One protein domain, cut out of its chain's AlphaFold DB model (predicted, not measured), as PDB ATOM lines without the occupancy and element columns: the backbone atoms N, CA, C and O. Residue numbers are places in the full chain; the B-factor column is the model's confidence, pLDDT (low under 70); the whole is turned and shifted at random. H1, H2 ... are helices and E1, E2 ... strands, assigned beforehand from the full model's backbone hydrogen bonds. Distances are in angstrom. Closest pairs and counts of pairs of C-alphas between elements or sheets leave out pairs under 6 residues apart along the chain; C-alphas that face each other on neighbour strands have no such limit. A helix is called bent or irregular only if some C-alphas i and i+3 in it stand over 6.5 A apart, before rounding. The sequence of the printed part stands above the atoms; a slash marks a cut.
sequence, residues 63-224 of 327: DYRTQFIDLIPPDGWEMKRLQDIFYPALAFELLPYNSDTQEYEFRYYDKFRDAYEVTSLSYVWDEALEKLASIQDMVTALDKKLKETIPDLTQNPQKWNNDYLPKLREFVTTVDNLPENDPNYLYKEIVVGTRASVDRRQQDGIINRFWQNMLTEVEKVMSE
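Overview. This is residues 63 to 224 of the 327 residues of an uncharacterized protein of Stanieria sp. NIES-3757 (UniProt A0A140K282). A two-stranded hairpin, E1 and E2, stands at one side of a helical body whose core is H1, with H2, H3, H4 and H6 packed round it, mostly crossed. H3, H4 and H6 meet away from the hairpin, and residues 196 to 201 stick out. The printed part has 162 residues with six named helices and two named strands, in the order H1 E1 E2 H2 H3 H4 H5 H6; the sheet, E1 - E2, is antiparallel and the class is mostly helix. It is compact, with a radius of gyration of the C-alphas of 16.8 A and spans of 50 by 47 by 32 A.

Along the chain. E1, residues 103 to 110, measures 19.8 A from first to last C-alpha and bends by 55 degrees at residue 107; E2, residues 115 to 122, measures 22.5 A. H1, residues 76 to 91, begins with C-alpha 76 at (30.427, -72.251, 45.360). H2 is residues 125 to 134, and H3 is residues 136 to 154, 26.9 A. H4, residues 157 to 176, has a kink of 32 degrees near residue 164 and is only just irregular, C-alphas 162 and 165 being 6.7 A apart. H5, residues 185 to 191, is irregular, C-alphas 186 and 189 being 7.2 A apart. H6, residues 206 to 224, 27.4 A, ends with C-alpha 224 at (55.501, -45.717, 47.891).

Arrangement. In the hairpin E1 and E2, N 104 and O 121 are within hydrogen-bond range at 2.7 A. The closest C-alphas of E1 and H3, Tyr 108 and Ala 141, are 5.4 A apart; those of E2 and H2, Leu 121 and Ala 128, 5.0 A. H1 touches H2 at a steep tilt of 59 degrees, opposite ways, the closest C-alphas being Leu 82 and Leu 129, 6.7 A. H3 touches H6 with residues 153 to 154 alone, closest at C-alphas Thr 154 and Val 218, 4.8 A. H4 and H5 form a helical hairpin, closest at C-alphas Val 175 and Lys 188, 6.0 A. Every O i to N i+4 pair is within hydrogen-bond range in H2 and H6; the counts are 11 of 12 in H1, 13 of 15 in H3, 13 of 16 in H4 and 1 of 3 in H5, which has 3 of 4 O i to N i+3 pairs within range.

Size, cuts and confidence. The two C-alphas farthest apart, Asp 114 and Val 198, are 55.6 A apart. The printed part has no cut; the links H1 to E1 and H5 to H6 are long. Residues 63 to 73 and 153 to 154 have pLDDT under 70.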
ATOM      1  N   ASP A  63      39.181 -97.942  34.120       57.66
ATOM      2  CA  ASP A  63      40.430 -97.219  34.322       57.66
ATOM      3  C   ASP A  63      40.569 -96.830  35.798       57.66
ATOM      4  O   ASP A  63      39.768 -96.073  36.339       57.66
ATOM      5  N   TYR A  64      41.587 -97.383  36.457       55.81
ATOM      6  CA  TYR A  64      41.896 -97.104  37.859       55.81
ATOM      7  C   TYR A  64      42.564 -95.736  38.060       55.81
ATOM      8  O   TYR A  64      42.755 -95.324  39.204       55.81
ATOM      9  N   ARG A  65      42.969 -95.062  36.973       54.19
ATOM     10  CA  ARG A  65      43.590 -93.732  37.000       54.19
ATOM     11  C   ARG A  65      42.557 -92.612  36.978       54.19
ATOM     12  O   ARG A  65      42.818 -91.548  37.529       54.19
ATOM     13  N   THR A  66      41.386 -92.850  36.392       54.03
ATOM     14  CA  THR A  66      40.310 -91.857  36.332       54.03
ATOM     15  C   THR A  66      39.636 -91.746  37.697       54.03
ATOM     16  O   THR A  66      39.031 -92.701  38.192       54.03
ATOM     17  N   GLN A  67      39.739 -90.578  38.329       56.44
ATOM     18  CA  GLN A  67      38.999 -90.301  39.555       56.44
ATOM     19  C   GLN A  67      37.549 -89.988  39.192       56.44
ATOM     20  O   GLN A  67      37.282 -89.166  38.324       56.44
ATOM     21  N   PHE A  68      36.594 -90.651  39.847       60.47
ATOM     22  CA  PHE A  68      35.189 -90.296  39.668       60.47
ATOM     23  C   PHE A  68      34.961 -88.909  40.272       60.47
ATOM     24  O   PHE A  68      35.177 -88.745  41.482       60.47
ATOM     25  N   ILE A  69      34.552 -87.956  39.429       58.31
ATOM     26  CA  ILE A  69      34.237 -86.589  39.843       58.31
ATOM     27  C   ILE A  69      33.065 -86.650  40.830       58.31
ATOM     28  O   ILE A  69      32.049 -87.289  40.542       58.31
ATOM     29  N   ASP A  70      33.221 -86.073  42.020       59.12
ATOM     30  CA  ASP A  70      32.206 -86.103  43.074       59.12
ATOM     31  C   ASP A  70      30.882 -85.554  42.520       59.12
ATOM     32  O   ASP A  70      30.819 -84.467  41.945       59.12
ATOM     33  N   LEU A  71      29.795 -86.313  42.698       61.91
ATOM     34  CA  LEU A  71      28.459 -85.883  42.270       61.91
ATOM     35  C   LEU A  71      28.013 -84.611  42.995       61.91
ATOM     36  O   LEU A  71      27.085 -83.933  42.550       61.91
ATOM     37  N   ILE A  72      28.628 -84.324  44.141       67.50
ATOM     38  CA  ILE A  72      28.324 -83.164  44.955       67.50
ATOM     39  C   ILE A  72      29.525 -82.214  44.890       67.50
ATOM     40  O   ILE A  72      30.510 -82.437  45.601       67.50
ATOM     41  N   PRO A  73      29.461 -81.126  44.098       66.06
ATOM     42  CA  PRO A  73      30.565 -80.182  44.015       66.06
ATOM     43  C   PRO A  73      30.848 -79.549  45.391       66.06
ATOM     44  O   PRO A  73      29.973 -79.535  46.273       66.06
ATOM     45  N   PRO A  74      32.071 -79.054  45.630       72.69
ATOM     46  CA  PRO A  74      32.354 -78.237  46.807       72.69
ATOM     47  C   PRO A  74      31.494 -76.965  46.795       72.69
ATOM     48  O   PRO A  74      30.843 -76.640  45.797       72.69
ATOM     49  N   ASP A  75      31.456 -76.254  47.922       81.69
ATOM     50  CA  ASP A  75      30.674 -75.019  48.019       81.69
ATOM     51  C   ASP A  75      31.099 -73.998  46.946       81.69
ATOM     52  O   ASP A  75      32.268 -73.918  46.568       81.69
ATOM     53  N   GLY A  76      30.155 -73.195  46.448       82.31
ATOM     54  CA  GLY A  76      30.427 -72.251  45.360       82.31
ATOM     55  C   GLY A  76      31.506 -71.220  45.711       82.31
ATOM     56  O   GLY A  76      32.318 -70.858  44.855       82.31
ATOM     57  N   TRP A  77      31.568 -70.780  46.973       86.81
ATOM     58  CA  TRP A  77      32.621 -69.874  47.438       86.81
ATOM     59  C   TRP A  77      33.971 -70.572  47.527       86.81
ATOM     60  O   TRP A  77      34.994 -69.991  47.159       86.81
ATOM     61  N   GLU A  78      33.974 -71.816  47.998       88.69
ATOM     62  CA  GLU A  78      35.172 -72.641  48.071       88.69
ATOM     63  C   GLU A  78      35.740 -72.906  46.677       88.69
ATOM     64  O   GLU A  78      36.917 -72.639  46.445       88.69
ATOM     65  N   MET A  79      34.903 -73.313  45.721       89.62
ATOM     66  CA  MET A  79      35.322 -73.532  44.340       89.62
ATOM     67  C   MET A  79      35.912 -72.262  43.729       89.62
ATOM     68  O   MET A  79      37.007 -72.295  43.171       89.62
ATOM     69  N   LYS A  80      35.242 -71.115  43.891       90.44
ATOM     70  CA  LYS A  80      35.760 -69.833  43.400       90.44
ATOM     71  C   LYS A  80      37.136 -69.516  43.992       90.44
ATOM     72  O   LYS A  80      38.053 -69.169  43.252       90.44
ATOM     73  N   ARG A  81      37.307 -69.695  45.306       92.38
ATOM     74  CA  ARG A  81      38.598 -69.512  45.986       92.38
ATOM     75  C   ARG A  81      39.671 -70.444  45.423       92.38
ATOM     76  O   ARG A  81      40.799 -70.003  45.223       92.38
ATOM     77  N   LEU A  82      39.348 -71.716  45.190       94.19
ATOM     78  CA  LEU A  82      40.289 -72.686  44.623       94.19
ATOM     79  C   LEU A  82      40.713 -72.289  43.213       94.19
ATOM     80  O   LEU A  82      41.900 -72.315  42.910       94.19
ATOM     81  N   GLN A  83      39.770 -71.861  42.382       94.19
ATOM     82  CA  GLN A  83      40.050 -71.400  41.028       94.19
ATOM     83  C   GLN A  83      40.927 -70.133  41.016       94.19
ATOM     84  O   GLN A  83      41.879 -70.057  40.239       94.19
ATOM     85  N   ASP A  84      40.666 -69.181  41.920       93.44
ATOM     86  CA  ASP A  84      41.470 -67.959  42.093       93.44
ATOM     87  C   ASP A  84      42.912 -68.254  42.583       93.44
ATOM     88  O   ASP A  84      43.781 -67.392  42.479       93.44
ATOM     89  N   ILE A  85      43.198 -69.463  43.086       94.69
ATOM     90  CA  ILE A  85      44.556 -69.925  43.441       94.69
ATOM     91  C   ILE A  85      45.162 -70.760  42.304       94.69
ATOM     92  O   ILE A  85      46.305 -70.546  41.901       94.69
ATOM     93  N   PHE A  86      44.401 -71.728  41.797       95.44
ATOM     94  CA  PHE A  86      44.865 -72.748  40.863       95.44
ATOM     95  C   PHE A  86      45.245 -72.165  39.501       95.44
ATOM     96  O   PHE A  86      46.351 -72.413  39.024       95.44
ATOM     97  N   TYR A  87      44.381 -71.346  38.891       95.62
ATOM     98  CA  TYR A  87      44.653 -70.819  37.552       95.62
ATOM     99  C   TYR A  87      45.834 -69.843  37.515       95.62
ATOM    100  O   TYR A  87      46.677 -69.990  36.631       95.62
ATOM    101  N   PRO A  88      45.989 -68.898  38.465       94.12
ATOM    102  CA  PRO A  88      47.207 -68.093  38.525       94.12
ATOM    103  C   PRO A  88      48.467 -68.928  38.767       94.12
ATOM    104  O   PRO A  88      49.512 -68.641  38.187       94.12
ATOM    105  N   ALA A  89      48.382 -69.988  39.580       93.75
ATOM    106  CA  ALA A  89      49.512 -70.887  39.794       93.75
ATOM    107  C   ALA A  89      49.905 -71.657  38.520       93.75
ATOM    108  O   ALA A  89      51.099 -71.835  38.272       93.75
ATOM    109  N   LEU A  90      48.930 -72.058  37.697       94.38
ATOM    110  CA  LEU A  90      49.178 -72.613  36.364       94.38
ATOM    111  C   LEU A  90      49.817 -71.576  35.433       94.38
ATOM    112  O   LEU A  90      50.850 -71.854  34.831       94.38
ATOM    113  N   ALA A  91      49.250 -70.369  35.359       92.50
ATOM    114  CA  ALA A  91      49.730 -69.301  34.480       92.50
ATOM    115  C   ALA A  91      51.172 -68.864  34.786       92.50
ATOM    116  O   ALA A  91      51.896 -68.419  33.899       92.50
ATOM    117  N   PHE A  92      51.598 -68.990  36.043       89.81
ATOM    118  CA  PHE A  92      52.964 -68.698  36.477       89.81
ATOM    119  C   PHE A  92      53.887 -69.913  36.508       89.81
ATOM    120  O   PHE A  92      55.000 -69.805  37.025       89.81
ATOM    121  N   GLU A  93      53.453 -71.048  35.955       89.94
ATOM    122  CA  GLU A  93      54.244 -72.281  35.884       89.94
ATOM    123  C   GLU A  93      54.730 -72.743  37.270       89.94
ATOM    124  O   GLU A  93      55.768 -73.390  37.422       89.94
ATOM    125  N   LEU A  94      53.970 -72.424  38.325       90.38
ATOM    126  CA  LEU A  94      54.261 -72.891  39.683       90.38
ATOM    127  C   LEU A  94      53.964 -74.386  39.831       90.38
ATOM    128  O   LEU A  94      54.359 -75.004  40.821       90.38
ATOM    129  N   LEU A  95      53.275 -74.952  38.855       92.06
ATOM    130  CA  LEU A  95      52.874 -76.337  38.754       92.06
ATOM    131  C   LEU A  95      53.547 -76.920  37.501       92.06
ATOM    132  O   LEU A  95      52.982 -76.814  36.415       92.06
ATOM    133  N   PRO A  96      54.778 -77.461  37.604       90.50
ATOM    134  CA  PRO A  96      55.449 -78.081  36.469       90.50
ATOM    135  C   PRO A  96      54.622 -79.253  35.939       90.50
ATOM    136  O   PRO A  96      54.196 -80.122  36.702       90.50
ATOM    137  N   TYR A  97      54.405 -79.251  34.628       91.50
ATOM    138  CA  TYR A  97      53.670 -80.292  33.927       91.50
ATOM    139  C   TYR A  97      54.595 -81.451  33.556       91.50
ATOM    140  O   TYR A  97      55.624 -81.250  32.908       91.50
ATOM    141  N   ASN A  98      54.211 -82.661  33.942       90.69
ATOM    142  CA  ASN A  98      54.876 -83.889  33.548       90.69
ATOM    143  C   ASN A  98      54.149 -84.497  32.339       90.69
ATOM    144  O   ASN A  98      53.022 -84.980  32.449       90.69
ATOM    145  N   SER A  99      54.801 -84.480  31.173       88.62
ATOM    146  CA  SER A  99      54.227 -84.989  29.921       88.62
ATOM    147  C   SER A  99      53.985 -86.497  29.920       88.62
ATOM    148  O   SER A  99      53.130 -86.962  29.172       88.62
ATOM    149  N   ASP A 100      54.727 -87.252  30.735       87.75
ATOM    150  CA  ASP A 100      54.659 -88.716  30.756       87.75
ATOM    151  C   ASP A 100      53.461 -89.212  31.571       87.75
ATOM    152  O   ASP A 100      52.825 -90.206  31.216       87.75
ATOM    153  N   THR A 101      53.147 -88.516  32.667       86.19
ATOM    154  CA  THR A 101      52.021 -88.844  33.553       86.19
ATOM    155  C   THR A 101      50.764 -88.037  33.246       86.19
ATOM    156  O   THR A 101      49.686 -88.453  33.655       86.19
ATOM    157  N   GLN A 102      50.884 -86.939  32.490       88.88
ATOM    158  CA  GLN A 102      49.829 -85.942  32.274       88.88
ATOM    159  C   GLN A 102      49.339 -85.305  33.581       88.88
ATOM    160  O   GLN A 102      48.150 -85.046  33.764       88.88
ATOM    161  N   GLU A 103      50.271 -85.039  34.494       92.12
ATOM    162  CA  GLU A 103      49.970 -84.471  35.803       92.12
ATOM    163  C   GLU A 103      50.869 -83.269  36.123       92.12
ATOM    164  O   GLU A 103      51.999 -83.151  35.650       92.12
ATOM    165  N   TYR A 104      50.360 -82.365  36.954       93.25
ATOM    166  CA  TYR A 104      51.092 -81.249  37.530       93.25
ATOM    167  C   TYR A 104      51.650 -81.619  38.899       93.25
ATOM    168  O   TYR A 104      50.887 -81.946  39.805       93.25
ATOM    169  N   GLU A 105      52.959 -81.512  39.093       91.62
ATOM    170  CA  GLU A 105      53.602 -81.980  40.324       91.62
ATOM    171  C   GLU A 105      54.054 -80.834  41.227       91.62
ATOM    172  O   GLU A 105      54.643 -79.847  40.785       91.62
ATOM    173  N   PHE A 106      53.833 -80.964  42.533       92.50
ATOM    174  CA  PHE A 106      54.392 -80.035  43.511       92.50
ATOM    175  C   PHE A 106      54.570 -80.681  44.883       92.50
ATOM    176  O   PHE A 106      54.079 -81.771  45.164       92.50
ATOM    177  N   ARG A 107      55.317 -80.003  45.757       90.44
ATOM    178  CA  ARG A 107      55.580 -80.463  47.122       90.44
ATOM    179  C   ARG A 107      54.710 -79.711  48.111       90.44
ATOM    180  O   ARG A 107      54.634 -78.484  48.049       90.44
ATOM    181  N   TYR A 108      54.133 -80.437  49.057       90.94
ATOM    182  CA  TYR A 108      53.426 -79.862  50.195       90.94
ATOM    183  C   TYR A 108      53.900 -80.519  51.493       90.94
ATOM    184  O   TYR A 108      54.533 -81.574  51.480       90.94
ATOM    185  N   TYR A 109      53.660 -79.845  52.614       87.62
ATOM    186  CA  TYR A 109      53.998 -80.355  53.937       87.62
ATOM    187  C   TYR A 109      52.761 -81.013  54.548       87.62
ATOM    188  O   TYR A 109      51.754 -80.336  54.772       87.62
ATOM    189  N   ASP A 110      52.842 -82.319  54.795       86.56
ATOM    190  CA  ASP A 110      51.823 -83.081  55.510       86.56
ATOM    191  C   ASP A 110      52.067 -82.945  57.018       86.56
ATOM    192  O   ASP A 110      53.028 -83.489  57.573       86.56
ATOM    193  N   LYS A 111      51.166 -82.223  57.689       82.62
ATOM    194  CA  LYS A 111      51.239 -81.968  59.134       82.62
ATOM    195  C   LYS A 111      51.044 -83.228  59.970       82.62
ATOM    196  O   LYS A 111      51.522 -83.275  61.099       82.62
ATOM    197  N   PHE A 112      50.337 -84.233  59.457       85.75
ATOM    198  CA  PHE A 112      50.085 -85.473  60.190       85.75
ATOM    199  C   PHE A 112      51.315 -86.376  60.217       85.75
ATOM    200  O   PHE A 112      51.498 -87.138  61.166       85.75
ATOM    201  N   ARG A 113      52.148 -86.294  59.176       87.44
ATOM    202  CA  ARG A 113      53.362 -87.104  59.019       87.44
ATOM    203  C   ARG A 113      54.651 -86.351  59.321       87.44
ATOM    204  O   ARG A 113      55.705 -86.978  59.316       87.44
ATOM    205  N   ASP A 114      54.561 -85.043  59.572       88.12
ATOM    206  CA  ASP A 114      55.707 -84.144  59.742       88.12
ATOM    207  C   ASP A 114      56.732 -84.308  58.603       88.12
ATOM    208  O   ASP A 114      57.939 -84.437  58.806       88.12
ATOM    209  N   ALA A 115      56.231 -84.385  57.368       89.38
ATOM    210  CA  ALA A 115      57.039 -84.703  56.201       89.38
ATOM    211  C   ALA A 115      56.593 -83.918  54.967       89.38
ATOM    212  O   ALA A 115      55.429 -83.548  54.815       89.38
ATOM    213  N   TYR A 116      57.537 -83.678  54.058       89.25
ATOM    214  CA  TYR A 116      57.227 -83.145  52.737       89.25
ATOM    215  C   TYR A 116      56.917 -84.286  51.777       89.25
ATOM    216  O   TYR A 116      57.795 -85.103  51.500       89.25
ATOM    217  N   GLU A 117      55.716 -84.281  51.213       88.06
ATOM    218  CA  GLU A 117      55.298 -85.237  50.192       88.06
ATOM    219  C   GLU A 117      55.239 -84.551  48.817       88.06
ATOM    220  O   GLU A 117      54.933 -83.359  48.697       88.06
ATOM    221  N   VAL A 118      55.602 -85.298  47.772       87.31
ATOM    222  CA  VAL A 118      55.370 -84.895  46.380       87.31
ATOM    223  C   VAL A 118      53.966 -85.362  46.022       87.31
ATOM    224  O   VAL A 118      53.651 -86.539  46.180       87.31
ATOM    225  N   THR A 119      53.135 -84.443  45.551       87.31
ATOM    226  CA  THR A 119      51.805 -84.745  45.029       87.31
ATOM    227  C   THR A 119      51.709 -84.345  43.572       87.31
ATOM    228  O   THR A 119      52.491 -83.528  43.082       87.31
ATOM    229  N   SER A 120      50.712 -84.907  42.908       90.12
ATOM    230  CA  SER A 120      50.372 -84.631  41.527       90.12
ATOM    231  C   SER A 120      48.908 -84.191  41.403       90.12
ATOM    232  O   SER A 120      48.054 -84.614  42.186       90.12
ATOM    233  N   LEU A 121      48.591 -83.314  40.460       92.31
ATOM    234  CA  LEU A 121      47.232 -82.909  40.093       92.31
ATOM    235  C   LEU A 121      46.988 -83.299  38.638       92.31
ATOM    236  O   LEU A 121      47.899 -83.193  37.828       92.31
ATOM    237  N   SER A 122      45.774 -83.719  38.296       91.06
ATOM    238  CA  SER A 122      45.428 -84.069  36.912       91.06
ATOM    239  C   SER A 122      45.617 -82.878  35.962       91.06
ATOM    240  O   SER A 122      45.449 -81.722  36.358       91.06
ATOM    241  N   TYR A 123      45.936 -83.153  34.694       92.38
ATOM    242  CA  TYR A 123      45.846 -82.156  33.622       92.38
ATOM    243  C   TYR A 123      44.414 -81.636  33.431       92.38
ATOM    244  O   TYR A 123      44.221 -80.487  33.024       92.38
ATOM    245  N   VAL A 124      43.416 -82.469  33.735       92.12
ATOM    246  CA  VAL A 124      42.002 -82.099  33.690       92.12
ATOM    247  C   VAL A 124      41.694 -81.199  34.883       92.12
ATOM    248  O   VAL A 124      41.808 -81.609  36.040       92.12
ATOM    249  N   TRP A 125      41.308 -79.955  34.610       93.25
ATOM    250  CA  TRP A 125      41.176 -78.922  35.634       93.25
ATOM    251  C   TRP A 125      40.083 -79.222  36.655       93.25
ATOM    252  O   TRP A 125      40.275 -78.925  37.829       93.25
ATOM    253  N   ASP A 126      38.979 -79.848  36.245       88.44
ATOM    254  CA  ASP A 126      37.905 -80.228  37.172       88.44
ATOM    255  C   ASP A 126      38.388 -81.243  38.213       88.44
ATOM    256  O   ASP A 126      38.225 -81.052  39.417       88.44
ATOM    257  N   GLU A 127      39.088 -82.281  37.748       87.56
ATOM    258  CA  GLU A 127      39.666 -83.317  38.605       87.56
ATOM    259  C   GLU A 127      40.728 -82.729  39.545       87.56
ATOM    260  O   GLU A 127      40.799 -83.079  40.726       87.56
ATOM    261  N   ALA A 128      41.555 -81.805  39.041       91.56
ATOM    262  CA  ALA A 128      42.546 -81.105  39.849       91.56
ATOM    263  C   ALA A 128      41.897 -80.245  40.944       91.56
ATOM    264  O   ALA A 128      42.331 -80.292  42.098       91.56
ATOM    265  N   LEU A 129      40.856 -79.481  40.604       91.81
ATOM    266  CA  LEU A 129      40.127 -78.625  41.541       91.81
ATOM    267  C   LEU A 129      39.388 -79.443  42.602       91.81
ATOM    268  O   LEU A 129      39.419 -79.072  43.774       91.81
ATOM    269  N   GLU A 130      38.793 -80.578  42.239       87.06
ATOM    270  CA  GLU A 130      38.190 -81.490  43.213       87.06
ATOM    271  C   GLU A 130      39.240 -82.083  44.156       87.06
ATOM    272  O   GLU A 130      39.055 -82.089  45.378       87.06
ATOM    273  N   LYS A 131      40.376 -82.547  43.618       87.50
ATOM    274  CA  LYS A 131      41.466 -83.071  44.449       87.50
ATOM    275  C   LYS A 131      41.953 -82.011  45.436       87.50
ATOM    276  O   LYS A 131      42.134 -82.318  46.615       87.50
ATOM    277  N   LEU A 132      42.085 -80.761  44.992       91.25
ATOM    278  CA  LEU A 132      42.403 -79.627  45.859       91.25
ATOM    279  C   LEU A 132      41.317 -79.384  46.917       91.25
ATOM    280  O   LEU A 132      41.657 -79.232  48.088       91.25
ATOM    281  N   ALA A 133      40.035 -79.423  46.550       88.94
ATOM    282  CA  ALA A 133      38.928 -79.289  47.500       88.94
ATOM    283  C   ALA A 133      38.949 -80.380  48.585       88.94
ATOM    284  O   ALA A 133      38.587 -80.137  49.733       88.94
ATOM    285  N   SER A 134      39.419 -81.583  48.248       84.75
ATOM    286  CA  SER A 134      39.495 -82.691  49.202       84.75
ATOM    287  C   SER A 134      40.680 -82.612  50.178       84.75
ATOM    288  O   SER A 134      40.615 -83.210  51.254       84.75
ATOM    289  N   ILE A 135      41.761 -81.890  49.840       87.00
ATOM    290  CA  ILE A 135      43.006 -81.860  50.631       87.00
ATOM    291  C   ILE A 135      43.453 -80.416  50.895       87.00
ATOM    292  O   ILE A 135      44.241 -79.819  50.160       87.00
ATOM    293  N   GLN A 136      43.020 -79.873  52.035       87.25
ATOM    294  CA  GLN A 136      43.279 -78.480  52.414       87.25
ATOM    295  C   GLN A 136      44.774 -78.131  52.560       87.25
ATOM    296  O   GLN A 136      45.164 -76.982  52.321       87.25
ATOM    297  N   ASP A 137      45.633 -79.080  52.942       88.50
ATOM    298  CA  ASP A 137      47.077 -78.827  53.050       88.50
ATOM    299  C   ASP A 137      47.723 -78.592  51.671       88.50
ATOM    300  O   ASP A 137      48.608 -77.742  51.552       88.50
ATOM    301  N   MET A 138      47.218 -79.240  50.611       90.56
ATOM    302  CA  MET A 138      47.648 -78.984  49.230       90.56
ATOM    303  C   MET A 138      47.277 -77.565  48.796       90.56
ATOM    304  O   MET A 138      48.130 -76.833  48.292       90.56
ATOM    305  N   VAL A 139      46.038 -77.145  49.071       92.69
ATOM    306  CA  VAL A 139      45.560 -75.776  48.803       92.69
ATOM    307  C   VAL A 139      46.419 -74.755  49.534       92.69
ATOM    308  O   VAL A 139      46.837 -73.758  48.955       92.69
ATOM    309  N   THR A 140      46.710 -75.013  50.809       92.00
ATOM    310  CA  THR A 140      47.508 -74.111  51.647       92.00
ATOM    311  C   THR A 140      48.936 -73.980  51.121       92.00
ATOM    312  O   THR A 140      49.477 -72.877  51.086       92.00
ATOM    313  N   ALA A 141      49.547 -75.083  50.686       91.62
ATOM    314  CA  ALA A 141      50.879 -75.066  50.092       91.62
ATOM    315  C   ALA A 141      50.905 -74.321  48.750       91.62
ATOM    316  O   ALA A 141      51.822 -73.533  48.515       91.62
ATOM    317  N   LEU A 142      49.894 -74.520  47.901       93.56
ATOM    318  CA  LEU A 142      49.795 -73.847  46.607       93.56
ATOM    319  C   LEU A 142      49.551 -72.340  46.761       93.56
ATOM    320  O   LEU A 142      50.258 -71.540  46.153       93.56
ATOM    321  N   ASP A 143      48.616 -71.953  47.632       93.38
ATOM    322  CA  ASP A 143      48.331 -70.555  47.976       93.38
ATOM    323  C   ASP A 143      49.569 -69.870  48.565       93.38
ATOM    324  O   ASP A 143      49.923 -68.762  48.169       93.38
ATOM    325  N   LYS A 144      50.294 -70.556  49.457       91.69
ATOM    326  CA  LYS A 144      51.565 -70.058  49.990       91.69
ATOM    327  C   LYS A 144      52.594 -69.855  48.879       91.69
ATOM    328  O   LYS A 144      53.195 -68.790  48.825       91.69
ATOM    329  N   LYS A 145      52.765 -70.822  47.972       91.12
ATOM    330  CA  LYS A 145      53.714 -70.713  46.854       91.12
ATOM    331  C   LYS A 145      53.370 -69.536  45.933       91.12
ATOM    332  O   LYS A 145      54.260 -68.790  45.527       91.12
ATOM    333  N   LEU A 146      52.084 -69.329  45.651       91.00
ATOM    334  CA  LEU A 146      51.605 -68.179  44.886       91.00
ATOM    335  C   LEU A 146      51.894 -66.863  45.629       91.00
ATOM    336  O   LEU A 146      52.486 -65.950  45.058       91.00
ATOM    337  N   LYS A 147      51.560 -66.787  46.921       89.81
ATOM    338  CA  LYS A 147      51.790 -65.613  47.778       89.81
ATOM    339  C   LYS A 147      53.253 -65.304  48.051       89.81
ATOM    340  O   LYS A 147      53.552 -64.151  48.301       89.81
ATOM    341  N   GLU A 148      54.145 -66.285  48.039       88.56
ATOM    342  CA  GLU A 148      55.594 -66.061  48.124       88.56
ATOM    343  C   GLU A 148      56.143 -65.542  46.799       88.56
ATOM    344  O   GLU A 148      57.024 -64.689  46.784       88.56
ATOM    345  N   THR A 149      55.565 -66.003  45.689       83.62
ATOM    346  CA  THR A 149      55.945 -65.523  44.364       83.62
ATOM    347  C   THR A 149      55.539 -64.058  44.193       83.62
ATOM    348  O   THR A 149      56.364 -63.283  43.731       83.62
ATOM    349  N   ILE A 150      54.333 -63.650  44.629       81.62
ATOM    350  CA  ILE A 150      53.763 -62.294  44.449       81.62
ATOM    351  C   ILE A 150      54.687 -61.135  44.905       81.62
ATOM    352  O   ILE A 150      54.902 -60.227  44.102       81.62
ATOM    353  N   PRO A 151      55.258 -61.113  46.127       77.00
ATOM    354  CA  PRO A 151      56.181 -60.073  46.581       77.00
ATOM    355  C   PRO A 151      57.432 -59.946  45.716       77.00
ATOM    356  O   PRO A 151      57.858 -58.827  45.423       77.00
ATOM    357  N   ASP A 152      57.986 -61.066  45.244       74.25
ATOM    358  CA  ASP A 152      59.116 -61.043  44.311       74.25
ATOM    359  C   ASP A 152      58.739 -60.358  42.983       74.25
ATOM    360  O   ASP A 152      59.618 -59.813  42.303       74.25
ATOM    361  N   LEU A 153      57.446 -60.363  42.619       67.94
ATOM    362  CA  LEU A 153      56.888 -59.697  41.430       67.94
ATOM    363  C   LEU A 153      56.681 -58.207  41.668       67.94
ATOM    364  O   LEU A 153      57.051 -57.390  40.826       67.94
ATOM    365  N   THR A 154      56.068 -57.855  42.800       69.25
ATOM    366  CA  THR A 154      55.648 -56.477  43.080       69.25
ATOM    367  C   THR A 154      56.823 -55.579  43.440       69.25
ATOM    368  O   THR A 154      56.816 -54.396  43.111       69.25
ATOM    369  N   GLN A 155      57.877 -56.134  44.046       75.38
ATOM    370  CA  GLN A 155      59.068 -55.370  44.422       75.38
ATOM    371  C   GLN A 155      60.024 -55.105  43.248       75.38
ATOM    372  O   GLN A 155      60.835 -54.182  43.335       75.38
ATOM    373  N   ASN A 156      59.915 -55.855  42.141       78.56
ATOM    374  CA  ASN A 156      60.790 -55.737  40.969       78.56
ATOM    375  C   ASN A 156      59.992 -55.525  39.665       78.56
ATOM    376  O   ASN A 156      59.783 -56.476  38.905       78.56
ATOM    377  N   PRO A 157      59.629 -54.274  39.319       74.75
ATOM    378  CA  PRO A 157      58.826 -53.963  38.129       74.75
ATOM    379  C   PRO A 157      59.383 -54.484  36.796       74.75
ATOM    380  O   PRO A 157      58.631 -54.781  35.870       74.75
ATOM    381  N   GLN A 158      60.708 -54.606  36.678       81.25
ATOM    382  CA  GLN A 158      61.353 -55.162  35.483       81.25
ATOM    383  C   GLN A 158      61.065 -56.658  35.321       81.25
ATOM    384  O   GLN A 158      60.816 -57.121  34.213       81.25
ATOM    385  N   LYS A 159      61.044 -57.402  36.432       80.94
ATOM    386  CA  LYS A 159      60.762 -58.840  36.438       80.94
ATOM    387  C   LYS A 159      59.312 -59.105  36.032       80.94
ATOM    388  O   LYS A 159      59.051 -60.004  35.243       80.94
ATOM    389  N   TRP A 160      58.380 -58.266  36.494       82.44
ATOM    390  CA  TRP A 160      56.979 -58.304  36.063       82.44
ATOM    391  C   TRP A 160      56.833 -58.204  34.536       82.44
ATOM    392  O   TRP A 160      56.209 -59.069  33.922       82.44
ATOM    393  N   ASN A 161      57.446 -57.189  33.922       82.12
ATOM    394  CA  ASN A 161      57.321 -56.945  32.482       82.12
ATOM    395  C   ASN A 161      58.054 -57.979  31.618       82.12
ATOM    396  O   ASN A 161      57.562 -58.311  30.542       82.12
ATOM    397  N   ASN A 162      59.214 -58.460  32.069       85.50
ATOM    398  CA  ASN A 162      60.084 -59.306  31.251       85.50
ATOM    399  C   ASN A 162      59.816 -60.805  31.424       85.50
ATOM    400  O   ASN A 162      59.954 -61.538  30.452       85.50
ATOM    401  N   ASP A 163      59.413 -61.252  32.617       82.25
ATOM    402  CA  ASP A 163      59.251 -62.683  32.903       82.25
ATOM    403  C   ASP A 163      57.777 -63.082  33.019       82.25
ATOM    404  O   ASP A 163      57.334 -64.033  32.381       82.25
ATOM    405  N   TYR A 164      56.986 -62.366  33.819       79.81
ATOM    406  CA  TYR A 164      55.658 -62.853  34.227       79.81
ATOM    407  C   TYR A 164      54.535 -62.464  33.280       79.81
ATOM    408  O   TYR A 164      53.666 -63.277  32.972       79.81
ATOM    409  N   LEU A 165      54.545 -61.224  32.804       85.50
ATOM    410  CA  LEU A 165      53.538 -60.737  31.874       85.50
ATOM    411  C   LEU A 165      53.565 -61.495  30.531       85.50
ATOM    412  O   LEU A 165      52.484 -61.810  30.025       85.50
ATOM    413  N   PRO A 166      54.733 -61.869  29.969       90.56
ATOM    414  CA  PRO A 166      54.792 -62.780  28.829       90.56
ATOM    415  C   PRO A 166      54.178 -64.153  29.121       90.56
ATOM    416  O   PRO A 166      53.327 -64.581  28.347       90.56
ATOM    417  N   LYS A 167      54.507 -64.789  30.257       90.50
ATOM    418  CA  LYS A 167      53.937 -66.094  30.652       90.50
ATOM    419  C   LYS A 167      52.421 -66.055  30.794       90.50
ATOM    420  O   LYS A 167      51.722 -66.929  30.298       90.50
ATOM    421  N   LEU A 168      51.891 -65.000  31.409       89.69
ATOM    422  CA  LEU A 168      50.449 -64.832  31.568       89.69
ATOM    423  C   LEU A 168      49.746 -64.663  30.212       89.69
ATOM    424  O   LEU A 168      48.689 -65.247  29.990       89.69
ATOM    425  N   ARG A 169      50.345 -63.912  29.278       91.06
ATOM    426  CA  ARG A 169      49.828 -63.776  27.904       91.06
ATOM    427  C   ARG A 169      49.904 -65.083  27.125       91.06
ATOM    428  O   ARG A 169      48.970 -65.396  26.389       91.06
ATOM    429  N   GLU A 170      50.993 -65.827  27.276       92.94
ATOM    430  CA  GLU A 170      51.156 -67.149  26.677       92.94
ATOM    431  C   GLU A 170      50.097 -68.112  27.209       92.94
ATOM    432  O   GLU A 170      49.394 -68.729  26.417       92.94
ATOM    433  N   PHE A 171      49.885 -68.150  28.525       93.88
ATOM    434  CA  PHE A 171      48.830 -68.949  29.140       93.88
ATOM    435  C   PHE A 171      47.448 -68.591  28.586       93.88
ATOM    436  O   PHE A 171      46.741 -69.473  28.111       93.88
ATOM    437  N   VAL A 172      47.083 -67.304  28.558       93.00
ATOM    438  CA  VAL A 172      45.811 -66.849  27.964       93.00
ATOM    439  C   VAL A 172      45.686 -67.298  26.508       93.00
ATOM    440  O   VAL A 172      44.638 -67.797  26.112       93.00
ATOM    441  N   THR A 173      46.760 -67.189  25.725       93.44
ATOM    442  CA  THR A 173      46.778 -67.615  24.319       93.44
ATOM    443  C   THR A 173      46.599 -69.126  24.183       93.44
ATOM    444  O   THR A 173      45.873 -69.579  23.301       93.44
ATOM    445  N   THR A 174      47.223 -69.918  25.053       93.12
ATOM    446  CA  THR A 174      47.054 -71.375  25.092       93.12
ATOM    447  C   THR A 174      45.615 -71.747  25.415       93.12
ATOM    448  O   THR A 174      45.022 -72.547  24.697       93.12
ATOM    449  N   VAL A 175      45.021 -71.117  26.433       93.56
ATOM    450  CA  VAL A 175      43.627 -71.360  26.827       93.56
ATOM    451  C   VAL A 175      42.653 -70.934  25.726       93.56
ATOM    452  O   VAL A 175      41.699 -71.651  25.426       93.56
ATOM    453  N   ASP A 176      42.913 -69.807  25.063       92.00
ATOM    454  CA  ASP A 176      42.092 -69.342  23.946       92.00
ATOM    455  C   ASP A 176      42.150 -70.275  22.729       92.00
ATOM    456  O   ASP A 176      41.170 -70.364  21.985       92.00
ATOM    457  N   ASN A 177      43.257 -70.989  22.535       94.44
ATOM    458  CA  ASN A 177      43.454 -71.906  21.414       94.44
ATOM    459  C   ASN A 177      43.212 -73.380  21.775       94.44
ATOM    460  O   ASN A 177      43.543 -74.253  20.971       94.44
ATOM    461  N   LEU A 178      42.635 -73.672  22.948       93.56
ATOM    462  CA  LEU A 178      42.242 -75.038  23.294       93.56
ATOM    463  C   LEU A 178      41.256 -75.581  22.247       93.56
ATOM    464  O   LEU A 178      40.286 -74.893  21.908       93.56
ATOM    465  N   PRO A 179      41.481 -76.796  21.722       93.88
ATOM    466  CA  PRO A 179      40.561 -77.397  20.773       93.88
ATOM    467  C   PRO A 179      39.284 -77.863  21.489       93.88
ATOM    468  O   PRO A 179      39.309 -78.185  22.673       93.88
ATOM    469  N   GLU A 180      38.163 -77.938  20.767       90.44
ATOM    470  CA  GLU A 180      36.847 -78.296  21.338       90.44
ATOM    471  C   GLU A 180      36.809 -79.682  22.001       90.44
ATOM    472  O   GLU A 180      35.938 -79.963  22.820       90.44
ATOM    473  N   ASN A 181      37.741 -80.563  21.632       91.75
ATOM    474  CA  ASN A 181      37.885 -81.897  22.202       91.75
ATOM    475  C   ASN A 181      38.805 -81.949  23.433       91.75
ATOM    476  O   ASN A 181      38.941 -83.025  24.016       91.75
ATOM    477  N   ASP A 182      39.463 -80.847  23.808       90.50
ATOM    478  CA  ASP A 182      40.279 -80.797  25.020       90.50
ATOM    479  C   ASP A 182      39.370 -80.838  26.261       90.50
ATOM    480  O   ASP A 182      38.365 -80.118  26.310       90.50
ATOM    481  N   PRO A 183      39.702 -81.646  27.285       88.88
ATOM    482  CA  PRO A 183      38.894 -81.746  28.501       88.88
ATOM    483  C   PRO A 183      38.714 -80.404  29.231       88.88
ATOM    484  O   PRO A 183      37.731 -80.223  29.946       88.88
ATOM    485  N   ASN A 184      39.621 -79.445  29.031       93.75
ATOM    486  CA  ASN A 184      39.598 -78.136  29.671       93.75
ATOM    487  C   ASN A 184      38.868 -77.059  28.845       93.75
ATOM    488  O   ASN A 184      38.712 -75.931  29.318       93.75
ATOM    489  N   TYR A 185      38.384 -77.380  27.637       91.56
ATOM    490  CA  TYR A 185      37.772 -76.410  26.718       91.56
ATOM    491  C   TYR A 185      36.616 -75.616  27.351       91.56
ATOM    492  O   TYR A 185      36.514 -74.400  27.182       91.56
ATOM    493  N   LEU A 186      35.776 -76.284  28.150       89.69
ATOM    494  CA  LEU A 186      34.603 -75.682  28.797       89.69
ATOM    495  C   LEU A 186      34.953 -74.593  29.826       89.69
ATOM    496  O   LEU A 186      34.111 -73.761  30.157       89.69
ATOM    497  N   TYR A 187      36.192 -74.565  30.316       91.81
ATOM    498  CA  TYR A 187      36.638 -73.610  31.330       91.81
ATOM    499  C   TYR A 187      37.227 -72.332  30.733       91.81
ATOM    500  O   TYR A 187      37.513 -71.390  31.473       91.81
ATOM    501  N   LYS A 188      37.381 -72.255  29.406       92.19
ATOM    502  CA  LYS A 188      37.963 -71.100  28.711       92.19
ATOM    503  C   LYS A 188      37.298 -69.779  29.104       92.19
ATOM    504  O   LYS A 188      37.989 -68.822  29.455       92.19
ATOM    505  N   GLU A 189      35.965 -69.744  29.120       90.50
ATOM    506  CA  GLU A 189      35.200 -68.547  29.495       90.50
ATOM    507  C   GLU A 189      35.423 -68.145  30.960       90.50
ATOM    508  O   GLU A 189      35.467 -66.961  31.275       90.50
ATOM    509  N   ILE A 190      35.612 -69.110  31.862       91.00
ATOM    510  CA  ILE A 190      35.849 -68.847  33.289       91.00
ATOM    511  C   ILE A 190      37.271 -68.312  33.509       91.00
ATOM    512  O   ILE A 190      37.493 -67.391  34.301       91.00
ATOM    513  N   VAL A 191      38.248 -68.880  32.800       93.19
ATOM    514  CA  VAL A 191      39.671 -68.571  32.974       93.19
ATOM    515  C   VAL A 191      40.049 -67.253  32.304       93.19
ATOM    516  O   VAL A 191      40.643 -66.387  32.955       93.19
ATOM    517  N   VAL A 192      39.687 -67.077  31.031       92.25
ATOM    518  CA  VAL A 192      40.047 -65.899  30.222       92.25
ATOM    519  C   VAL A 192      38.946 -64.841  30.246       92.25
ATOM    520  O   VAL A 192      39.234 -63.646  30.290       92.25
ATOM    521  N   GLY A 193      37.681 -65.249  30.313       90.06
ATOM    522  CA  GLY A 193      36.539 -64.339  30.257       90.06
ATOM    523  C   GLY A 193      35.824 -64.375  28.916       90.06
ATOM    524  O   GLY A 193      36.190 -65.104  27.994       90.06
ATOM    525  N   THR A 194      34.792 -63.546  28.798       87.19
ATOM    526  CA  THR A 194      34.007 -63.387  27.573       87.19
ATOM    527  C   THR A 194      34.024 -61.935  27.120       87.19
ATOM    528  O   THR A 194      33.903 -61.005  27.919       87.19
ATOM    529  N   ARG A 195      34.198 -61.727  25.811       81.81
ATOM    530  CA  ARG A 195      34.092 -60.393  25.205       81.81
ATOM    531  C   ARG A 195      32.630 -59.967  25.161       81.81
ATOM    532  O   ARG A 195      31.748 -60.811  25.008       81.81
ATOM    533  N   ALA A 196      32.389 -58.660  25.238       84.56
ATOM    534  CA  ALA A 196      31.051 -58.119  25.040       84.56
ATOM    535  C   ALA A 196      30.504 -58.540  23.667       84.56
ATOM    536  O   ALA A 196      31.170 -58.384  22.640       84.56
ATOM    537  N   SER A 197      29.284 -59.065  23.661       81.81
ATOM    538  CA  SER A 197      28.492 -59.322  22.464       81.81
ATOM    539  C   SER A 197      27.156 -58.588  22.578       81.81
ATOM    540  O   SER A 197      26.849 -57.996  23.611       81.81
ATOM    541  N   VAL A 198      26.349 -58.615  21.516       79.56
ATOM    542  CA  VAL A 198      25.012 -57.992  21.517       79.56
ATOM    543  C   VAL A 198      24.135 -58.548  22.653       79.56
ATOM    544  O   VAL A 198      23.365 -57.800  23.248       79.56
ATOM    545  N   ASP A 199      24.323 -59.824  23.007       81.06
ATOM    546  CA  ASP A 199      23.493 -60.540  23.983       81.06
ATOM    547  C   ASP A 199      24.169 -60.734  25.351       81.06
ATOM    548  O   ASP A 199      23.524 -61.171  26.306       81.06
ATOM    549  N   ARG A 200      25.476 -60.455  25.476       79.69
ATOM    550  CA  ARG A 200      26.250 -60.713  26.701       79.69
ATOM    551  C   ARG A 200      27.163 -59.544  27.043       79.69
ATOM    552  O   ARG A 200      27.941 -59.074  26.216       79.69
ATOM    553  N   ARG A 201      27.117 -59.108  28.305       82.25
ATOM    554  CA  ARG A 201      28.102 -58.162  28.848       82.25
ATOM    555  C   ARG A 201      29.472 -58.834  28.923       82.25
ATOM    556  O   ARG A 201      29.548 -60.040  29.139       82.25
ATOM    557  N   GLN A 202      30.532 -58.042  28.774       85.88
ATOM    558  CA  GLN A 202      31.893 -58.512  29.022       85.88
ATOM    559  C   GLN A 202      31.995 -59.057  30.450       85.88
ATOM    560  O   GLN A 202      31.527 -58.416  31.393       85.88
ATOM    561  N   GLN A 203      32.605 -60.229  30.598       85.88
ATOM    562  CA  GLN A 203      32.921 -60.806  31.898       85.88
ATOM    563  C   GLN A 203      34.414 -61.074  31.974       85.88
ATOM    564  O   GLN A 203      34.971 -61.778  31.131       85.88
ATOM    565  N   ASP A 204      35.049 -60.530  33.006       86.75
ATOM    566  CA  ASP A 204      36.467 -60.751  33.236       86.75
ATOM    567  C   ASP A 204      36.700 -62.146  33.820       86.75
ATOM    568  O   ASP A 204      36.183 -62.502  34.890       86.75
ATOM    569  N   GLY A 205      37.523 -62.922  33.117       91.62
ATOM    570  CA  GLY A 205      37.998 -64.210  33.596       91.62
ATOM    571  C   GLY A 205      38.924 -64.076  34.798       91.62
ATOM    572  O   GLY A 205      39.429 -62.997  35.124       91.62
ATOM    573  N   ILE A 206      39.168 -65.203  35.456       93.56
ATOM    574  CA  ILE A 206      39.993 -65.284  36.667       93.56
ATOM    575  C   ILE A 206      41.388 -64.704  36.440       93.56
ATOM    576  O   ILE A 206      41.862 -63.912  37.254       93.56
ATOM    577  N   ILE A 207      42.022 -65.036  35.312       92.81
ATOM    578  CA  ILE A 207      43.372 -64.561  34.998       92.81
ATOM    579  C   ILE A 207      43.397 -63.047  34.788       92.81
ATOM    580  O   ILE A 207      44.313 -62.379  35.262       92.81
ATOM    581  N   ASN A 208      42.374 -62.488  34.140       88.94
ATOM    582  CA  ASN A 208      42.286 -61.047  33.918       88.94
ATOM    583  C   ASN A 208      42.059 -60.286  35.227       88.94
ATOM    584  O   ASN A 208      42.744 -59.296  35.478       88.94
ATOM    585  N   ARG A 209      41.178 -60.777  36.110       90.88
ATOM    586  CA  ARG A 209      41.004 -60.190  37.451       90.88
ATOM    587  C   ARG A 209      42.296 -60.250  38.261       90.88
ATOM    588  O   ARG A 209      42.695 -59.259  38.866       90.88
ATOM    589  N   PHE A 210      42.968 -61.399  38.243       90.19
ATOM    590  CA  PHE A 210      44.249 -61.577  38.915       90.19
ATOM    591  C   PHE A 210      45.306 -60.600  38.380       90.19
ATOM    592  O   PHE A 210      46.005 -59.952  39.159       90.19
ATOM    593  N   TRP A 211      45.382 -60.430  37.059       87.81
ATOM    594  CA  TRP A 211      46.281 -59.472  36.425       87.81
ATOM    595  C   TRP A 211      46.003 -58.029  36.878       87.81
ATOM    596  O   TRP A 211      46.934 -57.341  37.295       87.81
ATOM    597  N   GLN A 212      44.748 -57.574  36.867       87.12
ATOM    598  CA  GLN A 212      44.403 -56.214  37.309       87.12
ATOM    599  C   GLN A 212      44.790 -55.959  38.772       87.12
ATOM    600  O   GLN A 212      45.367 -54.916  39.097       87.12
ATOM    601  N   ASN A 213      44.556 -56.946  39.641       87.31
ATOM    602  CA  ASN A 213      44.976 -56.876  41.039       87.31
ATOM    603  C   ASN A 213      46.500 -56.721  41.152       87.31
ATOM    604  O   ASN A 213      46.985 -55.861  41.883       87.31
ATOM    605  N   MET A 214      47.263 -57.500  40.381       82.94
ATOM    606  CA  MET A 214      48.724 -57.408  40.368       82.94
ATOM    607  C   MET A 214      49.231 -56.055  39.861       82.94
ATOM    608  O   MET A 214      50.169 -55.514  40.442       82.94
ATOM    609  N   LEU A 215      48.619 -55.486  38.817       83.19
ATOM    610  CA  LEU A 215      48.979 -54.149  38.327       83.19
ATOM    611  C   LEU A 215      48.775 -53.090  39.408       83.19
ATOM    612  O   LEU A 215      49.671 -52.283  39.646       83.19
ATOM    613  N   THR A 216      47.640 -53.148  40.104       85.50
ATOM    614  CA  THR A 216      47.319 -52.207  41.183       85.50
ATOM    615  C   THR A 216      48.342 -52.299  42.319       85.50
ATOM    616  O   THR A 216      48.828 -51.276  42.805       85.50
ATOM    617  N   GLU A 217      48.740 -53.512  42.714       82.19
ATOM    618  CA  GLU A 217      49.763 -53.712  43.749       82.19
ATOM    619  C   GLU A 217      51.152 -53.224  43.306       82.19
ATOM    620  O   GLU A 217      51.860 -52.568  44.072       82.19
ATOM    621  N   VAL A 218      51.545 -53.483  42.056       80.25
ATOM    622  CA  VAL A 218      52.814 -52.994  41.491       80.25
ATOM    623  C   VAL A 218      52.840 -51.460  41.450       80.25
ATOM    624  O   VAL A 218      53.827 -50.845  41.863       80.25
ATOM    625  N   GLU A 219      51.764 -50.821  40.986       81.94
ATOM    626  CA  GLU A 219      51.638 -49.359  40.941       81.94
ATOM    627  C   GLU A 219      51.722 -48.737  42.336       81.94
ATOM    628  O   GLU A 219      52.451 -47.759  42.542       81.94
ATOM    629  N   LYS A 220      51.045 -49.345  43.315       83.62
ATOM    630  CA  LYS A 220      51.098 -48.927  44.715       83.62
ATOM    631  C   LYS A 220      52.525 -48.980  45.261       83.62
ATOM    632  O   LYS A 220      53.013 -47.961  45.754       83.62
ATOM    633  N   VAL A 221      53.241 -50.094  45.089       78.62
ATOM    634  CA  VAL A 221      54.641 -50.228  45.538       78.62
ATOM    635  C   VAL A 221      55.550 -49.196  44.862       78.62
ATOM    636  O   VAL A 221      56.393 -48.584  45.522       78.62
ATOM    637  N   MET A 222      55.362 -48.925  43.566       73.69
ATOM    638  CA  MET A 222      56.123 -47.880  42.869       73.69
ATOM    639  C   MET A 222      55.831 -46.473  43.405       73.69
ATOM    640  O   MET A 222      56.738 -45.636  43.475       73.69
ATOM    641  N   SER A 223      54.580 -46.192  43.775       79.25
ATOM    642  CA  SER A 223      54.187 -44.905  44.351       79.25
ATOM    643  C   SER A 223      54.803 -44.686  45.741       79.25
ATOM    644  O   SER A 223      55.296 -43.595  46.027       79.25
ATOM    645  N   GLU A 224      54.891 -45.741  46.557       75.56
ATOM    646  CA  GLU A 224      55.501 -45.717  47.891       75.56
ATOM    647  C   GLU A 224      57.036 -45.596  47.828       75.56
ATOM    648  O   GLU A 224      57.643 -44.880  48.629       75.56
TER     649      GLU A 224